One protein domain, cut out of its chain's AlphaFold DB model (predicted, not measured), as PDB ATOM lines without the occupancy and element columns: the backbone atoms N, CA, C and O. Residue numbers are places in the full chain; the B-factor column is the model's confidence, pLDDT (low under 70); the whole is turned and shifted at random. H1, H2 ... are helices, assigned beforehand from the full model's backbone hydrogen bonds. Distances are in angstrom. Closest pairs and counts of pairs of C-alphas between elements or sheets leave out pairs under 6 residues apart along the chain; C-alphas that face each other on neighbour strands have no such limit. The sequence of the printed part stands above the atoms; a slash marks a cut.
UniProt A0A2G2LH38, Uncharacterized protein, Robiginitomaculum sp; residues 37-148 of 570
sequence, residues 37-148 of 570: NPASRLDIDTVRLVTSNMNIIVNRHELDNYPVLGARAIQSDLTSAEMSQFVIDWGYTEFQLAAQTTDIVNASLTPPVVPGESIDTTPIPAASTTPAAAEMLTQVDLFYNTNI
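This is residues 37 to 148 of the 570 residues of an uncharacterized protein of Robiginitomaculum sp (UniProt A0A2G2LH38). Two helices side by side, H2 and H5, make a slab; H4 crosses the first part of H2 and has short H1 packed on it, while H6 runs at a steep angle to H5 nearby with H3 packed across it. Beyond this body a long loop between H5 and H6 sticks out with residues 110 to 118. The printed part has 112 residues with six named helices, H1 to H6 in order, and no named strand: all helix. It is compact, with a radius of gyration of the C-alphas of 14.0 A and spans of 42 by 28 by 24 A.

H1, residues 38 to 41, begins at C-alpha 38 (6.618, -8.730, 39.677) and measures 5.7 A. H2 is residues 44 to 60, 24.2 A; H3 is 67 to 73, 9.9 A; H4 is 80 to 89, 14.1 A; H5 is 94 to 108, 21.0 A. H6, residues 131 to 147, 24.0 A, ends at C-alpha 147 (-5.866, -4.584, 35.550).

H1 touches H4, the closest C-alphas being those of Ala 39 and Ser 84, 5.3 A apart. H2, with residues 44 to 51 alone, touches H4, about perpendicular at 83 degrees; C-alphas 51 and 80 are closest, 5.5 A. H2 touches H5 at a shallow tilt of 29 degrees, the same way; C-alphas 50 and 98 are closest, 4.9 A. H3 touches H6, about perpendicular at 87 degrees; C-alphas 69 and 141 are closest, 4.8 A. H5 and H6 are close but not clearly touching, with closest C-alphas 104 and 133 at 6.0 A. In H2 to H6 every O i to N i+4 pair is within hydrogen-bond range; H1 is too short for one.

C-alphas 116 and 146, the two farthest apart, are 43.4 A apart. The printed part has no cut, and the link from H5 to H6, 22 residues, is long. Mean pLDDT of the printed part is 74.4; residues 108 to 123 are among those under 70.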
ATOM      1  N   ASN A  37       9.232  -6.992  36.203       61.03
ATOM      2  CA  ASN A  37       8.755  -8.344  36.479       61.03
ATOM      3  C   ASN A  37       8.368  -8.483  37.963       61.03
ATOM      4  O   ASN A  37       9.256  -8.501  38.818       61.03
ATOM      5  N   PRO A  38       7.072  -8.632  38.294       60.72
ATOM      6  CA  PRO A  38       6.618  -8.730  39.677       60.72
ATOM      7  C   PRO A  38       7.123 -10.014  40.344       60.72
ATOM      8  O   PRO A  38       7.358 -10.025  41.549       60.72
ATOM      9  N   ALA A  39       7.383 -11.064  39.559       57.75
ATOM     10  CA  ALA A  39       7.913 -12.329  40.050       57.75
ATOM     11  C   ALA A  39       9.365 -12.219  40.546       57.75
ATOM     12  O   ALA A  39       9.795 -13.036  41.348       57.75
ATOM     13  N   SER A  40      10.114 -11.182  40.142       61.09
ATOM     14  CA  SER A  40      11.460 -10.919  40.684       61.09
ATOM     15  C   SER A  40      11.455 -10.522  42.168       61.09
ATOM     16  O   SER A  40      12.505 -10.492  42.806       61.09
ATOM     17  N   ARG A  41      10.274 -10.207  42.717       65.31
ATOM     18  CA  ARG A  41      10.075  -9.742  44.095       65.31
ATOM     19  C   ARG A  41       9.516 -10.822  45.026       65.31
ATOM     20  O   ARG A  41       9.296 -10.518  46.194       65.31
ATOM     21  N   LEU A  42       9.252 -12.025  44.514       75.69
ATOM     22  CA  LEU A  42       8.557 -13.111  45.214       75.69
ATOM     23  C   LEU A  42       9.315 -14.436  45.063       75.69
ATOM     24  O   LEU A  42      10.097 -14.607  44.125       75.69
ATOM     25  N   ASP A  43       9.049 -15.398  45.949       81.88
ATOM     26  CA  ASP A  43       9.517 -16.775  45.771       81.88
ATOM     27  C   ASP A  43       8.803 -17.460  44.589       81.88
ATOM     28  O   ASP A  43       7.608 -17.771  44.641       81.88
ATOM     29  N   ILE A  44       9.538 -17.684  43.495       71.88
ATOM     30  CA  ILE A  44       8.967 -18.147  42.221       71.88
ATOM     31  C   ILE A  44       8.337 -19.541  42.312       71.88
ATOM     32  O   ILE A  44       7.354 -19.813  41.622       71.88
ATOM     33  N   ASP A  45       8.857 -20.422  43.165       78.75
ATOM     34  CA  ASP A  45       8.337 -21.782  43.309       78.75
ATOM     35  C   ASP A  45       7.016 -21.789  44.087       78.75
ATOM     36  O   ASP A  45       6.066 -22.478  43.699       78.75
ATOM     37  N   THR A  46       6.895 -20.938  45.106       81.75
ATOM     38  CA  THR A  46       5.635 -20.699  45.821       81.75
ATOM     39  C   THR A  46       4.587 -20.074  44.901       81.75
ATOM     40  O   THR A  46       3.426 -20.487  44.904       81.75
ATOM     41  N   VAL A  47       4.982 -19.129  44.046       80.06
ATOM     42  CA  VAL A  47       4.078 -18.547  43.043       80.06
ATOM     43  C   VAL A  47       3.629 -19.594  42.020       80.06
ATOM     44  O   VAL A  47       2.447 -19.635  41.689       80.06
ATOM     45  N   ARG A  48       4.515 -20.471  41.534       79.62
ATOM     46  CA  ARG A  48       4.130 -21.573  40.630       79.62
ATOM     47  C   ARG A  48       3.097 -22.499  41.267       79.62
ATOM     48  O   ARG A  48       2.163 -22.917  40.583       79.62
ATOM     49  N   LEU A  49       3.225 -22.779  42.565       82.06
ATOM     50  CA  LEU A  49       2.229 -23.543  43.316       82.06
ATOM     51  C   LEU A  49       0.875 -22.818  43.357       82.06
ATOM     52  O   LEU A  49      -0.144 -23.429  43.037       82.06
ATOM     53  N   VAL A  50       0.863 -21.517  43.673       87.31
ATOM     54  CA  VAL A  50      -0.353 -20.681  43.611       87.31
ATOM     55  C   VAL A  50      -0.983 -20.749  42.223       87.31
ATOM     56  O   VAL A  50      -2.180 -20.992  42.109       87.31
ATOM     57  N   THR A  51      -0.193 -20.575  41.163       84.38
ATOM     58  CA  THR A  51      -0.670 -20.640  39.775       84.38
ATOM     59  C   THR A  51      -1.291 -21.986  39.450       84.38
ATOM     60  O   THR A  51      -2.399 -22.036  38.918       84.38
ATOM     61  N   SER A  52      -0.611 -23.079  39.799       85.31
ATOM     62  CA  SER A  52      -1.120 -24.431  39.583       85.31
ATOM     63  C   SER A  52      -2.452 -24.638  40.302       85.31
ATOM     64  O   SER A  52      -3.409 -25.123  39.700       85.31
ATOM     65  N   ASN A  53      -2.543 -24.235  41.571       89.31
ATOM     66  CA  ASN A  53      -3.773 -24.357  42.346       89.31
ATOM     67  C   ASN A  53      -4.895 -23.495  41.764       89.31
ATOM     68  O   ASN A  53      -6.024 -23.964  41.640       89.31
ATOM     69  N   MET A  54      -4.598 -22.259  41.365       90.12
ATOM     70  CA  MET A  54      -5.585 -21.364  40.768       90.12
ATOM     71  C   MET A  54      -6.116 -21.899  39.442       90.12
ATOM     72  O   MET A  54      -7.326 -21.887  39.251       90.12
ATOM     73  N   ASN A  55      -5.267 -22.446  38.572       85.56
ATOM     74  CA  ASN A  55      -5.726 -23.097  37.341       85.56
ATOM     75  C   ASN A  55      -6.618 -24.311  37.632       85.56
ATOM     76  O   ASN A  55      -7.623 -24.509  36.953       85.56
ATOM     77  N   ILE A  56      -6.324 -25.093  38.678       84.50
ATOM     78  CA  ILE A  56      -7.210 -26.181  39.124       84.50
ATOM     79  C   ILE A  56      -8.562 -25.629  39.592       84.50
ATOM     80  O   ILE A  56      -9.599 -26.191  39.244       84.50
ATOM     81  N   ILE A  57      -8.566 -24.541  40.367       88.00
ATOM     82  CA  ILE A  57      -9.794 -23.901  40.857       88.00
ATOM     83  C   ILE A  57     -10.620 -23.379  39.676       88.00
ATOM     84  O   ILE A  57     -11.794 -23.721  39.574       88.00
ATOM     85  N   VAL A  58     -10.018 -22.615  38.765       87.25
ATOM     86  CA  VAL A  58     -10.699 -22.036  37.596       87.25
ATOM     87  C   VAL A  58     -11.272 -23.121  36.683       87.25
ATOM     88  O   VAL A  58     -12.437 -23.040  36.312       87.25
ATOM     89  N   ASN A  59     -10.511 -24.178  36.390       83.06
ATOM     90  CA  ASN A  59     -10.958 -25.251  35.494       83.06
ATOM     91  C   ASN A  59     -12.041 -26.158  36.099       83.06
ATOM     92  O   ASN A  59     -12.691 -26.909  35.373       83.06
ATOM     93  N   ARG A  60     -12.229 -26.127  37.424       82.31
ATOM     94  CA  ARG A  60     -13.215 -26.960  38.124       82.31
ATOM     95  C   ARG A  60     -14.525 -26.261  38.436       82.31
ATOM     96  O   ARG A  60     -15.444 -26.960  38.837       82.31
ATOM     97  N   HIS A  61     -14.634 -24.944  38.302       84.44
ATOM     98  CA  HIS A  61     -15.845 -24.209  38.676       84.44
ATOM     99  C   HIS A  61     -16.509 -23.580  37.450       84.44
ATOM    100  O   HIS A  61     -15.832 -23.144  36.522       84.44
ATOM    101  N   GLU A  62     -17.840 -23.504  37.450       84.38
ATOM    102  CA  GLU A  62     -18.570 -22.699  36.465       84.38
ATOM    103  C   GLU A  62     -18.256 -21.205  36.639       84.38
ATOM    104  O   GLU A  62     -18.316 -20.663  37.747       84.38
ATOM    105  N   LEU A  63     -17.942 -20.526  35.529       82.69
ATOM    106  CA  LEU A  63     -17.469 -19.137  35.535       82.69
ATOM    107  C   LEU A  63     -18.531 -18.104  35.127       82.69
ATOM    108  O   LEU A  63     -18.203 -16.933  34.964       82.69
ATOM    109  N   ASP A  64     -19.802 -18.494  35.004       81.19
ATOM    110  CA  ASP A  64     -20.889 -17.618  34.524       81.19
ATOM    111  C   ASP A  64     -21.075 -16.343  35.371       81.19
ATOM    112  O   ASP A  64     -21.468 -15.297  34.855       81.19
ATOM    113  N   ASN A  65     -20.747 -16.406  36.668       83.25
ATOM    114  CA  ASN A  65     -20.793 -15.259  37.586       83.25
ATOM    115  C   ASN A  65     -19.512 -14.401  37.580       83.25
ATOM    116  O   ASN A  65     -19.472 -13.374  38.257       83.25
ATOM    117  N   TYR A  66     -18.479 -14.810  36.840       78.94
ATOM    118  CA  TYR A  66     -17.153 -14.184  36.783       78.94
ATOM    119  C   TYR A  66     -16.781 -13.911  35.314       78.94
ATOM    120  O   TYR A  66     -15.906 -14.573  34.749       78.94
ATOM    121  N   PRO A  67     -17.492 -12.994  34.632       69.44
ATOM    122  CA  PRO A  67     -17.428 -12.873  33.177       69.44
ATOM    123  C   PRO A  67     -16.052 -12.440  32.653       69.44
ATOM    124  O   PRO A  67     -15.694 -12.806  31.532       69.44
ATOM    125  N   VAL A  68     -15.266 -11.689  33.435       67.81
ATOM    126  CA  VAL A  68     -13.933 -11.225  33.013       67.81
ATOM    127  C   VAL A  68     -12.920 -12.358  33.155       67.81
ATOM    128  O   VAL A  68     -12.176 -12.645  32.213       67.81
ATOM    129  N   LEU A  69     -12.931 -13.052  34.295       75.88
ATOM    130  CA  LEU A  69     -12.109 -14.236  34.534       75.88
ATOM    131  C   LEU A  69     -12.453 -15.363  33.554       75.88
ATOM    132  O   LEU A  69     -11.548 -15.964  32.984       75.88
ATOM    133  N   GLY A  70     -13.739 -15.609  33.300       70.06
ATOM    134  CA  GLY A  70     -14.200 -16.593  32.321       70.06
ATOM    135  C   GLY A  70     -13.690 -16.287  30.914       70.06
ATOM    136  O   GLY A  70     -13.085 -17.145  30.271       70.06
ATOM    137  N   ALA A  71     -13.837 -15.039  30.458       63.19
ATOM    138  CA  ALA A  71     -13.311 -14.606  29.164       63.19
ATOM    139  C   ALA A  71     -11.779 -14.724  29.068       63.19
ATOM    140  O   ALA A  71     -11.252 -14.991  27.985       63.19
ATOM    141  N   ARG A  72     -11.055 -14.532  30.180       68.25
ATOM    142  CA  ARG A  72      -9.595 -14.683  30.246       68.25
ATOM    143  C   ARG A  72      -9.154 -16.148  30.249       68.25
ATOM    144  O   ARG A  72      -8.216 -16.478  29.524       68.25
ATOM    145  N   ALA A  73      -9.812 -17.005  31.025       70.31
ATOM    146  CA  ALA A  73      -9.474 -18.422  31.165       70.31
ATOM    147  C   ALA A  73      -9.661 -19.206  29.854       70.31
ATOM    148  O   ALA A  73      -8.916 -20.139  29.578       70.31
ATOM    149  N   ILE A  74     -10.595 -18.777  28.996       62.12
ATOM    150  CA  ILE A  74     -10.781 -19.347  27.649       62.12
ATOM    151  C   ILE A  74      -9.563 -19.091  26.741       62.12
ATOM    152  O   ILE A  74      -9.313 -19.861  25.817       62.12
ATOM    153  N   GLN A  75      -8.805 -18.015  26.975       53.66
ATOM    154  CA  GLN A  75      -7.673 -17.638  26.119       53.66
ATOM    155  C   GLN A  75      -6.425 -18.482  26.404       53.66
ATOM    156  O   GLN A  75      -5.696 -18.828  25.476       53.66
ATOM    157  N   SER A  76      -6.158 -18.776  27.680       55.25
ATOM    158  CA  SER A  76      -5.083 -19.660  28.148       55.25
ATOM    159  C   SER A  76      -5.219 -19.904  29.653       55.25
ATOM    160  O   SER A  76      -5.864 -19.112  30.345       55.25
ATOM    161  N   ASP A  77      -4.474 -20.885  30.167       72.00
ATOM    162  CA  ASP A  77      -4.195 -21.000  31.601       72.00
ATOM    163  C   ASP A  77      -3.605 -19.694  32.164       72.00
ATOM    164  O   ASP A  77      -2.910 -18.937  31.465       72.00
ATOM    165  N   LEU A  78      -3.879 -19.445  33.446       76.81
ATOM    166  CA  LEU A  78      -3.307 -18.346  34.213       76.81
ATOM    167  C   LEU A  78      -1.805 -18.579  34.396       76.81
ATOM    168  O   LEU A  78      -1.356 -19.703  34.640       76.81
ATOM    169  N   THR A  79      -1.025 -17.508  34.324       74.44
ATOM    170  CA  THR A  79       0.438 -17.566  34.402       74.44
ATOM    171  C   THR A  79       0.977 -17.183  35.777       74.44
ATOM    172  O   THR A  79       0.352 -16.452  36.550       74.44
ATOM    173  N   SER A  80       2.201 -17.622  36.084       72.31
ATOM    174  CA  SER A  80       2.891 -17.234  37.323       72.31
ATOM    175  C   SER A  80       3.143 -15.743  37.432       72.31
ATOM    176  O   SER A  80       3.192 -15.209  38.537       72.31
ATOM    177  N   ALA A  81       3.233 -15.039  36.311       66.56
ATOM    178  CA  ALA A  81       3.417 -13.604  36.338       66.56
ATOM    179  C   ALA A  81       2.110 -12.848  36.641       66.56
ATOM    180  O   ALA A  81       2.128 -11.910  37.437       66.56
ATOM    181  N   GLU A  82       0.972 -13.304  36.101       72.56
ATOM    182  CA  GLU A  82      -0.357 -12.797  36.481       72.56
ATOM    183  C   GLU A  82      -0.619 -13.015  37.972       72.56
ATOM    184  O   GLU A  82      -1.033 -12.095  38.674       72.56
ATOM    185  N   MET A  83      -0.300 -14.208  38.480       83.69
ATOM    186  CA  MET A  83      -0.486 -14.528  39.897       83.69
ATOM    187  C   MET A  83       0.502 -13.788  40.803       83.69
ATOM    188  O   MET A  83       0.126 -13.380  41.897       83.69
ATOM    189  N   SER A  84       1.731 -13.526  40.345       76.44
ATOM    190  CA  SER A  84       2.674 -12.656  41.065       76.44
ATOM    191  C   SER A  84       2.127 -11.239  41.217       76.44
ATOM    192  O   SER A  84       2.204 -10.651  42.293       76.44
ATOM    193  N   GLN A  85       1.554 -10.686  40.146       73.38
ATOM    194  CA  GLN A  85       0.951  -9.358  40.189       73.38
ATOM    195  C   GLN A  85      -0.292  -9.341  41.088       73.38
ATOM    196  O   GLN A  85      -0.447  -8.415  41.880       73.38
ATOM    197  N   PHE A  86      -1.127 -10.383  41.032       81.88
ATOM    198  CA  PHE A  86      -2.278 -10.545  41.922       81.88
ATOM    199  C   PHE A  86      -1.866 -10.561  43.402       81.88
ATOM    200  O   PHE A  86      -2.434  -9.804  44.191       81.88
ATOM    201  N   VAL A  87      -0.839 -11.344  43.765       80.69
ATOM    202  CA  VAL A  87      -0.281 -11.391  45.131       80.69
ATOM    203  C   VAL A  87       0.103  -9.989  45.610       80.69
ATOM    204  O   VAL A  87      -0.285  -9.583  46.705       80.69
ATOM    205  N   ILE A  88       0.815  -9.231  44.773       76.38
ATOM    206  CA  ILE A  88       1.293  -7.884  45.109       76.38
ATOM    207  C   ILE A  88       0.134  -6.885  45.234       76.38
ATOM    208  O   ILE A  88       0.073  -6.142  46.214       76.38
ATOM    209  N   ASP A  89      -0.785  -6.853  44.267       72.06
ATOM    210  CA  ASP A  89      -1.852  -5.846  44.205       72.06
ATOM    211  C   ASP A  89      -2.876  -5.992  45.327       72.06
ATOM    212  O   ASP A  89      -3.370  -4.985  45.846       72.06
ATOM    213  N   TRP A  90      -3.162  -7.235  45.711       76.94
ATOM    214  CA  TRP A  90      -4.091  -7.567  46.788       76.94
ATOM    215  C   TRP A  90      -3.426  -7.641  48.165       76.94
ATOM    216  O   TRP A  90      -4.102  -7.880  49.166       76.94
ATOM    217  N   GLY A  91      -2.117  -7.377  48.245       78.12
ATOM    218  CA  GLY A  91      -1.385  -7.302  49.509       78.12
ATOM    219  C   GLY A  91      -1.230  -8.650  50.216       78.12
ATOM    220  O   GLY A  91      -1.083  -8.683  51.441       78.12
ATOM    221  N   TYR A  92      -1.267  -9.751  49.467       80.81
ATOM    222  CA  TYR A  92      -0.939 -11.075  49.979       80.81
ATOM    223  C   TYR A  92       0.577 -11.242  50.114       80.81
ATOM    224  O   TYR A  92       1.363 -10.651  49.377       80.81
ATOM    225  N   THR A  93       0.992 -12.122  51.024       85.50
ATOM    226  CA  THR A  93       2.272 -12.826  50.859       85.50
ATOM    227  C   THR A  93       2.048 -14.072  50.004       85.50
ATOM    228  O   THR A  93       0.988 -14.701  50.081       85.50
ATOM    229  N   GLU A  94       3.045 -14.466  49.220       79.31
ATOM    230  CA  GLU A  94       3.008 -15.652  48.363       79.31
ATOM    231  C   GLU A  94       2.673 -16.923  49.161       79.31
ATOM    232  O   GLU A  94       1.876 -17.748  48.716       79.31
ATOM    233  N   PHE A  95       3.167 -17.028  50.399       85.31
ATOM    234  CA  PHE A  95       2.892 -18.151  51.298       85.31
ATOM    235  C   PHE A  95       1.449 -18.178  51.815       85.31
ATOM    236  O   PHE A  95       0.858 -19.251  51.941       85.31
ATOM    237  N   GLN A  96       0.861 -17.013  52.112       87.12
ATOM    238  CA  GLN A  96      -0.541 -16.928  52.536       87.12
ATOM    239  C   GLN A  96      -1.476 -17.373  51.418       87.12
ATOM    240  O   GLN A  96      -2.400 -18.149  51.667       87.12
ATOM    241  N   LEU A  97      -1.227 -16.903  50.194       86.81
ATOM    242  CA  LEU A  97      -2.062 -17.264  49.057       86.81
ATOM    243  C   LEU A  97      -1.871 -18.736  48.659       86.81
ATOM    244  O   LEU A  97      -2.845 -19.413  48.325       86.81
ATOM    245  N   ALA A  98      -0.652 -19.273  48.764       87.56
ATOM    246  CA  ALA A  98      -0.394 -20.696  48.543       87.56
ATOM    247  C   ALA A  98      -1.202 -21.574  49.510       87.56
ATOM    248  O   ALA A  98      -1.886 -22.493  49.069       87.56
ATOM    249  N   ALA A  99      -1.202 -21.246  50.807       87.75
ATOM    250  CA  ALA A  99      -1.988 -21.976  51.801       87.75
ATOM    251  C   ALA A  99      -3.497 -21.928  51.493       87.75
ATOM    252  O   ALA A  99      -4.150 -22.969  51.445       87.75
ATOM    253  N   GLN A 100      -4.036 -20.737  51.205       87.44
ATOM    254  CA  GLN A 100      -5.459 -20.565  50.892       87.44
ATOM    255  C   GLN A 100      -5.884 -21.342  49.640       87.44
ATOM    256  O   GLN A 100      -6.907 -22.022  49.647       87.44
ATOM    257  N   THR A 101      -5.098 -21.268  48.565       88.31
ATOM    258  CA  THR A 101      -5.419 -21.970  47.314       88.31
ATOM    259  C   THR A 101      -5.292 -23.487  47.459       88.31
ATOM    260  O   THR A 101      -6.124 -24.212  46.917       88.31
ATOM    261  N   THR A 102      -4.333 -23.985  48.247       88.31
ATOM    262  CA  THR A 102      -4.227 -25.415  48.582       88.31
ATOM    263  C   THR A 102      -5.436 -25.904  49.379       88.31
ATOM    264  O   THR A 102      -5.978 -26.964  49.061       88.31
ATOM    265  N   ASP A 103      -5.902 -25.142  50.371       86.50
ATOM    266  CA  ASP A 103      -7.090 -25.500  51.156       86.50
ATOM    267  C   ASP A 103      -8.346 -25.578  50.276       86.50
ATOM    268  O   ASP A 103      -9.127 -26.527  50.387       86.50
ATOM    269  N   ILE A 104      -8.509 -24.624  49.352       85.50
ATOM    270  CA  ILE A 104      -9.618 -24.620  48.389       85.50
ATOM    271  C   ILE A 104      -9.538 -25.841  47.466       85.50
ATOM    272  O   ILE A 104     -10.529 -26.553  47.319       85.50
ATOM    273  N   VAL A 105      -8.371 -26.124  46.878       85.00
ATOM    274  CA  VAL A 105      -8.183 -27.291  45.999       85.00
ATOM    275  C   VAL A 105      -8.514 -28.588  46.738       85.00
ATOM    276  O   VAL A 105      -9.260 -29.415  46.214       85.00
ATOM    277  N   ASN A 106      -8.026 -28.748  47.970       82.56
ATOM    278  CA  ASN A 106      -8.305 -29.923  48.794       82.56
ATOM    279  C   ASN A 106      -9.803 -30.074  49.098       82.56
ATOM    280  O   ASN A 106     -10.324 -31.188  49.049       82.56
ATOM    281  N   ALA A 107     -10.514 -28.974  49.360       76.44
ATOM    282  CA  ALA A 107     -11.962 -28.986  49.566       76.44
ATOM    283  C   ALA A 107     -12.733 -29.337  48.277       76.44
ATOM    284  O   ALA A 107     -13.678 -30.127  48.322       76.44
ATOM    285  N   SER A 108     -12.297 -28.822  47.123       68.69
ATOM    286  CA  SER A 108     -12.875 -29.107  45.799       68.69
ATOM    287  C   SER A 108     -12.567 -30.518  45.272       68.69
ATOM    288  O   SER A 108     -13.083 -30.911  44.225       68.69
ATOM    289  N   LEU A 109     -11.720 -31.283  45.965       64.56
ATOM    290  CA  LEU A 109     -11.375 -32.678  45.673       64.56
ATOM    291  C   LEU A 109     -12.149 -33.680  46.548       64.56
ATOM    292  O   LEU A 109     -11.765 -34.848  46.596       64.56
ATOM    293  N   THR A 110     -13.203 -33.254  47.257       58.47
ATOM    294  CA  THR A 110     -13.977 -34.141  48.142       58.47
ATOM    295  C   THR A 110     -15.252 -34.703  47.487       58.47
ATOM    296  O   THR A 110     -15.995 -33.941  46.870       58.47
ATOM    297  N   PRO A 111     -15.545 -36.017  47.643       52.59
ATOM    298  CA  PRO A 111     -14.817 -36.981  48.473       52.59
ATOM    299  C   PRO A 111     -13.458 -37.382  47.861       52.59
ATOM    300  O   PRO A 111     -13.302 -37.311  46.644       52.59
ATOM    301  N   PRO A 112     -12.471 -37.778  48.694       51.94
ATOM    302  CA  PRO A 112     -11.129 -38.111  48.227       51.94
ATOM    303  C   PRO A 112     -11.204 -39.176  47.136       51.94
ATOM    304  O   PRO A 112     -11.931 -40.154  47.296       51.94
ATOM    305  N   VAL A 113     -10.428 -39.000  46.065       51.12
ATOM    306  CA  VAL A 113     -10.331 -39.970  44.967       51.12
ATOM    307  C   VAL A 113     -10.041 -41.359  45.543       51.12
ATOM    308  O   VAL A 113      -8.961 -41.604  46.089       51.12
ATOM    309  N   VAL A 114     -11.006 -42.273  45.430       53.31
ATOM    310  CA  VAL A 114     -10.793 -43.688  45.735       53.31
ATOM    311  C   VAL A 114      -9.869 -44.248  44.648       53.31
ATOM    312  O   VAL A 114     -10.145 -44.045  43.462       53.31
ATOM    313  N   PRO A 115      -8.763 -44.941  44.989       43.34
ATOM    314  CA  PRO A 115      -7.883 -45.523  43.980       43.34
ATOM    315  C   PRO A 115      -8.664 -46.473  43.059       43.34
ATOM    316  O   PRO A 115      -9.088 -47.544  43.490       43.34
ATOM    317  N   GLY A 116      -8.855 -46.075  41.796       53.72
ATOM    318  CA  GLY A 116      -9.578 -46.850  40.782       53.72
ATOM    319  C   GLY A 116     -10.867 -46.216  40.244       53.72
ATOM    320  O   GLY A 116     -11.411 -46.747  39.279       53.72
ATOM    321  N   GLU A 117     -11.339 -45.093  40.795       51.81
ATOM    322  CA  GLU A 117     -12.460 -44.333  40.221       51.81
ATOM    323  C   GLU A 117     -11.980 -43.251  39.241       51.81
ATOM    324  O   GLU A 117     -10.971 -42.578  39.463       51.81
ATOM    325  N   SER A 118     -12.708 -43.084  38.133       52.56
ATOM    326  CA  SER A 118     -12.496 -41.973  37.203       52.56
ATOM    327  C   SER A 118     -12.854 -40.657  37.890       52.56
ATOM    328  O   SER A 118     -13.956 -40.529  38.420       52.56
ATOM    329  N   ILE A 119     -11.944 -39.681  37.847       55.41
ATOM    330  CA  ILE A 119     -12.195 -38.321  38.337       55.41
ATOM    331  C   ILE A 119     -13.402 -37.756  37.580       55.41
ATOM    332  O   ILE A 119     -13.378 -37.704  36.352       55.41
ATOM    333  N   ASP A 120     -14.440 -37.343  38.309       59.00
ATOM    334  CA  ASP A 120     -15.556 -36.597  37.734       59.00
ATOM    335  C   ASP A 120     -15.029 -35.253  37.212       59.00
ATOM    336  O   ASP A 120     -14.506 -34.432  37.969       59.00
ATOM    337  N   THR A 121     -15.080 -35.077  35.892       56.31
ATOM    338  CA  THR A 121     -14.625 -33.869  35.194       56.31
ATOM    339  C   THR A 121     -15.762 -32.878  34.958       56.31
ATOM    340  O   THR A 121     -15.577 -31.923  34.203       56.31
ATOM    341  N   THR A 122     -16.955 -33.111  35.516       63.94
ATOM    342  CA  THR A 122     -18.046 -32.142  35.413       63.94
ATOM    343  C   THR A 122     -17.708 -30.888  36.231       63.94
ATOM    344  O   THR A 122     -17.260 -31.003  37.375       63.94
ATOM    345  N   PRO A 123     -17.859 -29.679  35.656       68.81
ATOM    346  CA  PRO A 123     -17.648 -28.441  36.397       68.81
ATOM    347  C   PRO A 123     -18.552 -28.382  37.633       68.81
ATOM    348  O   PRO A 123     -19.736 -28.707  37.562       68.81
ATOM    349  N   ILE A 124     -17.996 -27.951  38.764       75.81
ATOM    350  CA  ILE A 124     -18.729 -27.675  39.996       75.81
ATOM    351  C   ILE A 124     -19.684 -26.510  39.708       75.81
ATOM    352  O   ILE A 124     -19.210 -25.410  39.393       75.81
ATOM    353  N   PRO A 125     -21.009 -26.711  39.845       73.31
ATOM    354  CA  PRO A 125     -21.966 -25.652  39.584       73.31
ATOM    355  C   PRO A 125     -21.761 -24.454  40.504       73.31
ATOM    356  O   PRO A 125     -21.376 -24.616  41.669       73.31
ATOM    357  N   ALA A 126     -22.114 -23.256  40.039       65.00
ATOM    358  CA  ALA A 126     -21.994 -22.037  40.848       65.00
ATOM    359  C   ALA A 126     -22.695 -22.158  42.223       65.00
ATOM    360  O   ALA A 126     -22.190 -21.674  43.234       65.00
ATOM    361  N   ALA A 127     -23.820 -22.881  42.287       64.19
ATOM    362  CA  ALA A 127     -24.574 -23.139  43.518       64.19
ATOM    363  C   ALA A 127     -23.863 -24.067  44.529       64.19
ATOM    364  O   ALA A 127     -24.214 -24.065  45.708       64.19
ATOM    365  N   SER A 128     -22.879 -24.849  44.076       69.81
ATOM    366  CA  SER A 128     -22.114 -25.820  44.875       69.81
ATOM    367  C   SER A 128     -20.693 -25.337  45.197       69.81
ATOM    368  O   SER A 128     -19.908 -26.068  45.800       69.81
ATOM    369  N   THR A 129     -20.351 -24.109  44.797       76.88
ATOM    370  CA  THR A 129     -19.044 -23.495  45.052       76.88
ATOM    371  C   THR A 129     -18.914 -23.133  46.532       76.88
ATOM    372  O   THR A 129     -19.804 -22.510  47.114       76.88
ATOM    373  N   THR A 130     -17.804 -23.514  47.171       82.75
ATOM    374  CA  THR A 130     -17.577 -23.171  48.587       82.75
ATOM    375  C   THR A 130     -17.414 -21.653  48.762       82.75
ATOM    376  O   THR A 130     -16.904 -20.998  47.854       82.75
ATOM    377  N   PRO A 131     -17.766 -21.064  49.925       83.81
ATOM    378  CA  PRO A 131     -17.588 -19.627  50.151       83.81
ATOM    379  C   PRO A 131     -16.149 -19.140  49.929       83.81
ATOM    380  O   PRO A 131     -15.949 -18.078  49.355       83.81
ATOM    381  N   ALA A 132     -15.152 -19.944  50.320       82.31
ATOM    382  CA  ALA A 132     -13.740 -19.626  50.115       82.31
ATOM    383  C   ALA A 132     -13.344 -19.644  48.626       82.31
ATOM    384  O   ALA A 132     -12.617 -18.762  48.173       82.31
ATOM    385  N   ALA A 133     -13.850 -20.612  47.852       83.88
ATOM    386  CA  ALA A 133     -13.643 -20.654  46.405       83.88
ATOM    387  C   ALA A 133     -14.339 -19.481  45.698       83.88
ATOM    388  O   ALA A 133     -13.740 -18.851  44.830       83.88
ATOM    389  N   ALA A 134     -15.572 -19.156  46.095       84.88
ATOM    390  CA  ALA A 134     -16.324 -18.037  45.534       84.88
ATOM    391  C   ALA A 134     -15.630 -16.696  45.807       84.88
ATOM    392  O   ALA A 134     -15.463 -15.901  44.890       84.88
ATOM    393  N   GLU A 135     -15.160 -16.468  47.038       86.62
ATOM    394  CA  GLU A 135     -14.406 -15.262  47.393       86.62
ATOM    395  C   GLU A 135     -13.119 -15.139  46.565       86.62
ATOM    396  O   GLU A 135     -12.869 -14.083  45.985       86.62
ATOM    397  N   MET A 136     -12.343 -16.221  46.436       89.75
ATOM    398  CA  MET A 136     -11.121 -16.228  45.627       89.75
ATOM    399  C   MET A 136     -11.408 -15.928  44.147       89.75
ATOM    400  O   MET A 136     -10.750 -15.079  43.547       89.75
ATOM    401  N   LEU A 137     -12.419 -16.574  43.557       89.06
ATOM    402  CA  LEU A 137     -12.829 -16.331  42.171       89.06
ATOM    403  C   LEU A 137     -13.306 -14.886  41.965       89.06
ATOM    404  O   LEU A 137     -12.910 -14.260  40.985       89.06
ATOM    405  N   THR A 138     -14.068 -14.314  42.906       85.38
ATOM    406  CA  THR A 138     -14.459 -12.894  42.874       85.38
ATOM    407  C   THR A 138     -13.249 -11.964  42.932       85.38
ATOM    408  O   THR A 138     -13.194 -10.994  42.181       85.38
ATOM    409  N   GLN A 139     -12.273 -12.225  43.802       85.50
ATOM    410  CA  GLN A 139     -11.084 -11.374  43.917       85.50
ATOM    411  C   GLN A 139     -10.224 -11.418  42.652       85.50
ATOM    412  O   GLN A 139      -9.734 -10.378  42.208       85.50
ATOM    413  N   VAL A 140     -10.072 -12.594  42.042       82.94
ATOM    414  CA  VAL A 140      -9.331 -12.746  40.785       82.94
ATOM    415  C   VAL A 140     -10.098 -12.132  39.606       82.94
ATOM    416  O   VAL A 140      -9.493 -11.458  38.776       82.94
ATOM    417  N   ASP A 141     -11.425 -12.265  39.550       79.06
ATOM    418  CA  ASP A 141     -12.259 -11.575  38.553       79.06
ATOM    419  C   ASP A 141     -12.159 -10.045  38.687       79.06
ATOM    420  O   ASP A 141     -11.924  -9.346  37.702       79.06
ATOM    421  N   LEU A 142     -12.205  -9.516  39.916       74.19
ATOM    422  CA  LEU A 142     -11.986  -8.093  40.205       74.19
ATOM    423  C   LEU A 142     -10.564  -7.633  39.867       74.19
ATOM    424  O   LEU A 142     -10.386  -6.524  39.360       74.19
ATOM    425  N   PHE A 143      -9.553  -8.462  40.134       77.44
ATOM    426  CA  PHE A 143      -8.173  -8.202  39.728       77.44
ATOM    427  C   PHE A 143      -8.083  -8.018  38.217       77.44
ATOM    428  O   PHE A 143      -7.528  -7.014  37.769       77.44
ATOM    429  N   TYR A 144      -8.673  -8.930  37.446       68.38
ATOM    430  CA  TYR A 144      -8.708  -8.808  35.997       68.38
ATOM    431  C   TYR A 144      -9.539  -7.614  35.543       68.38
ATOM    432  O   TYR A 144      -9.093  -6.893  34.670       68.38
ATOM    433  N   ASN A 145     -10.666  -7.301  36.176       64.38
ATOM    434  CA  ASN A 145     -11.445  -6.110  35.829       64.38
ATOM    435  C   ASN A 145     -10.694  -4.790  36.119       64.38
ATOM    436  O   ASN A 145     -10.892  -3.788  35.439       64.38
ATOM    437  N   THR A 146      -9.812  -4.780  37.122       63.19
ATOM    438  CA  THR A 146      -9.024  -3.593  37.507       63.19
ATOM    439  C   THR A 146      -7.761  -3.439  36.658       63.19
ATOM    440  O   THR A 146      -7.356  -2.321  36.350       63.19
ATOM    441  N   ASN A 147      -7.134  -4.555  36.281       55.94
ATOM    442  CA  ASN A 147      -5.866  -4.584  35.550       55.94
ATOM    443  C   ASN A 147      -6.024  -4.839  34.040       55.94
ATOM    444  O   ASN A 147      -5.075  -4.624  33.291       55.94
ATOM    445  N   ILE A 148      -7.198  -5.298  33.604       56.78
ATOM    446  CA  ILE A 148      -7.612  -5.578  32.220       56.78
ATOM    447  C   ILE A 148      -9.106  -5.173  32.071       56.78
ATOM    448  O   ILE A 148      -9.978  -6.040  31.963       56.78
TER     449      ILE A 148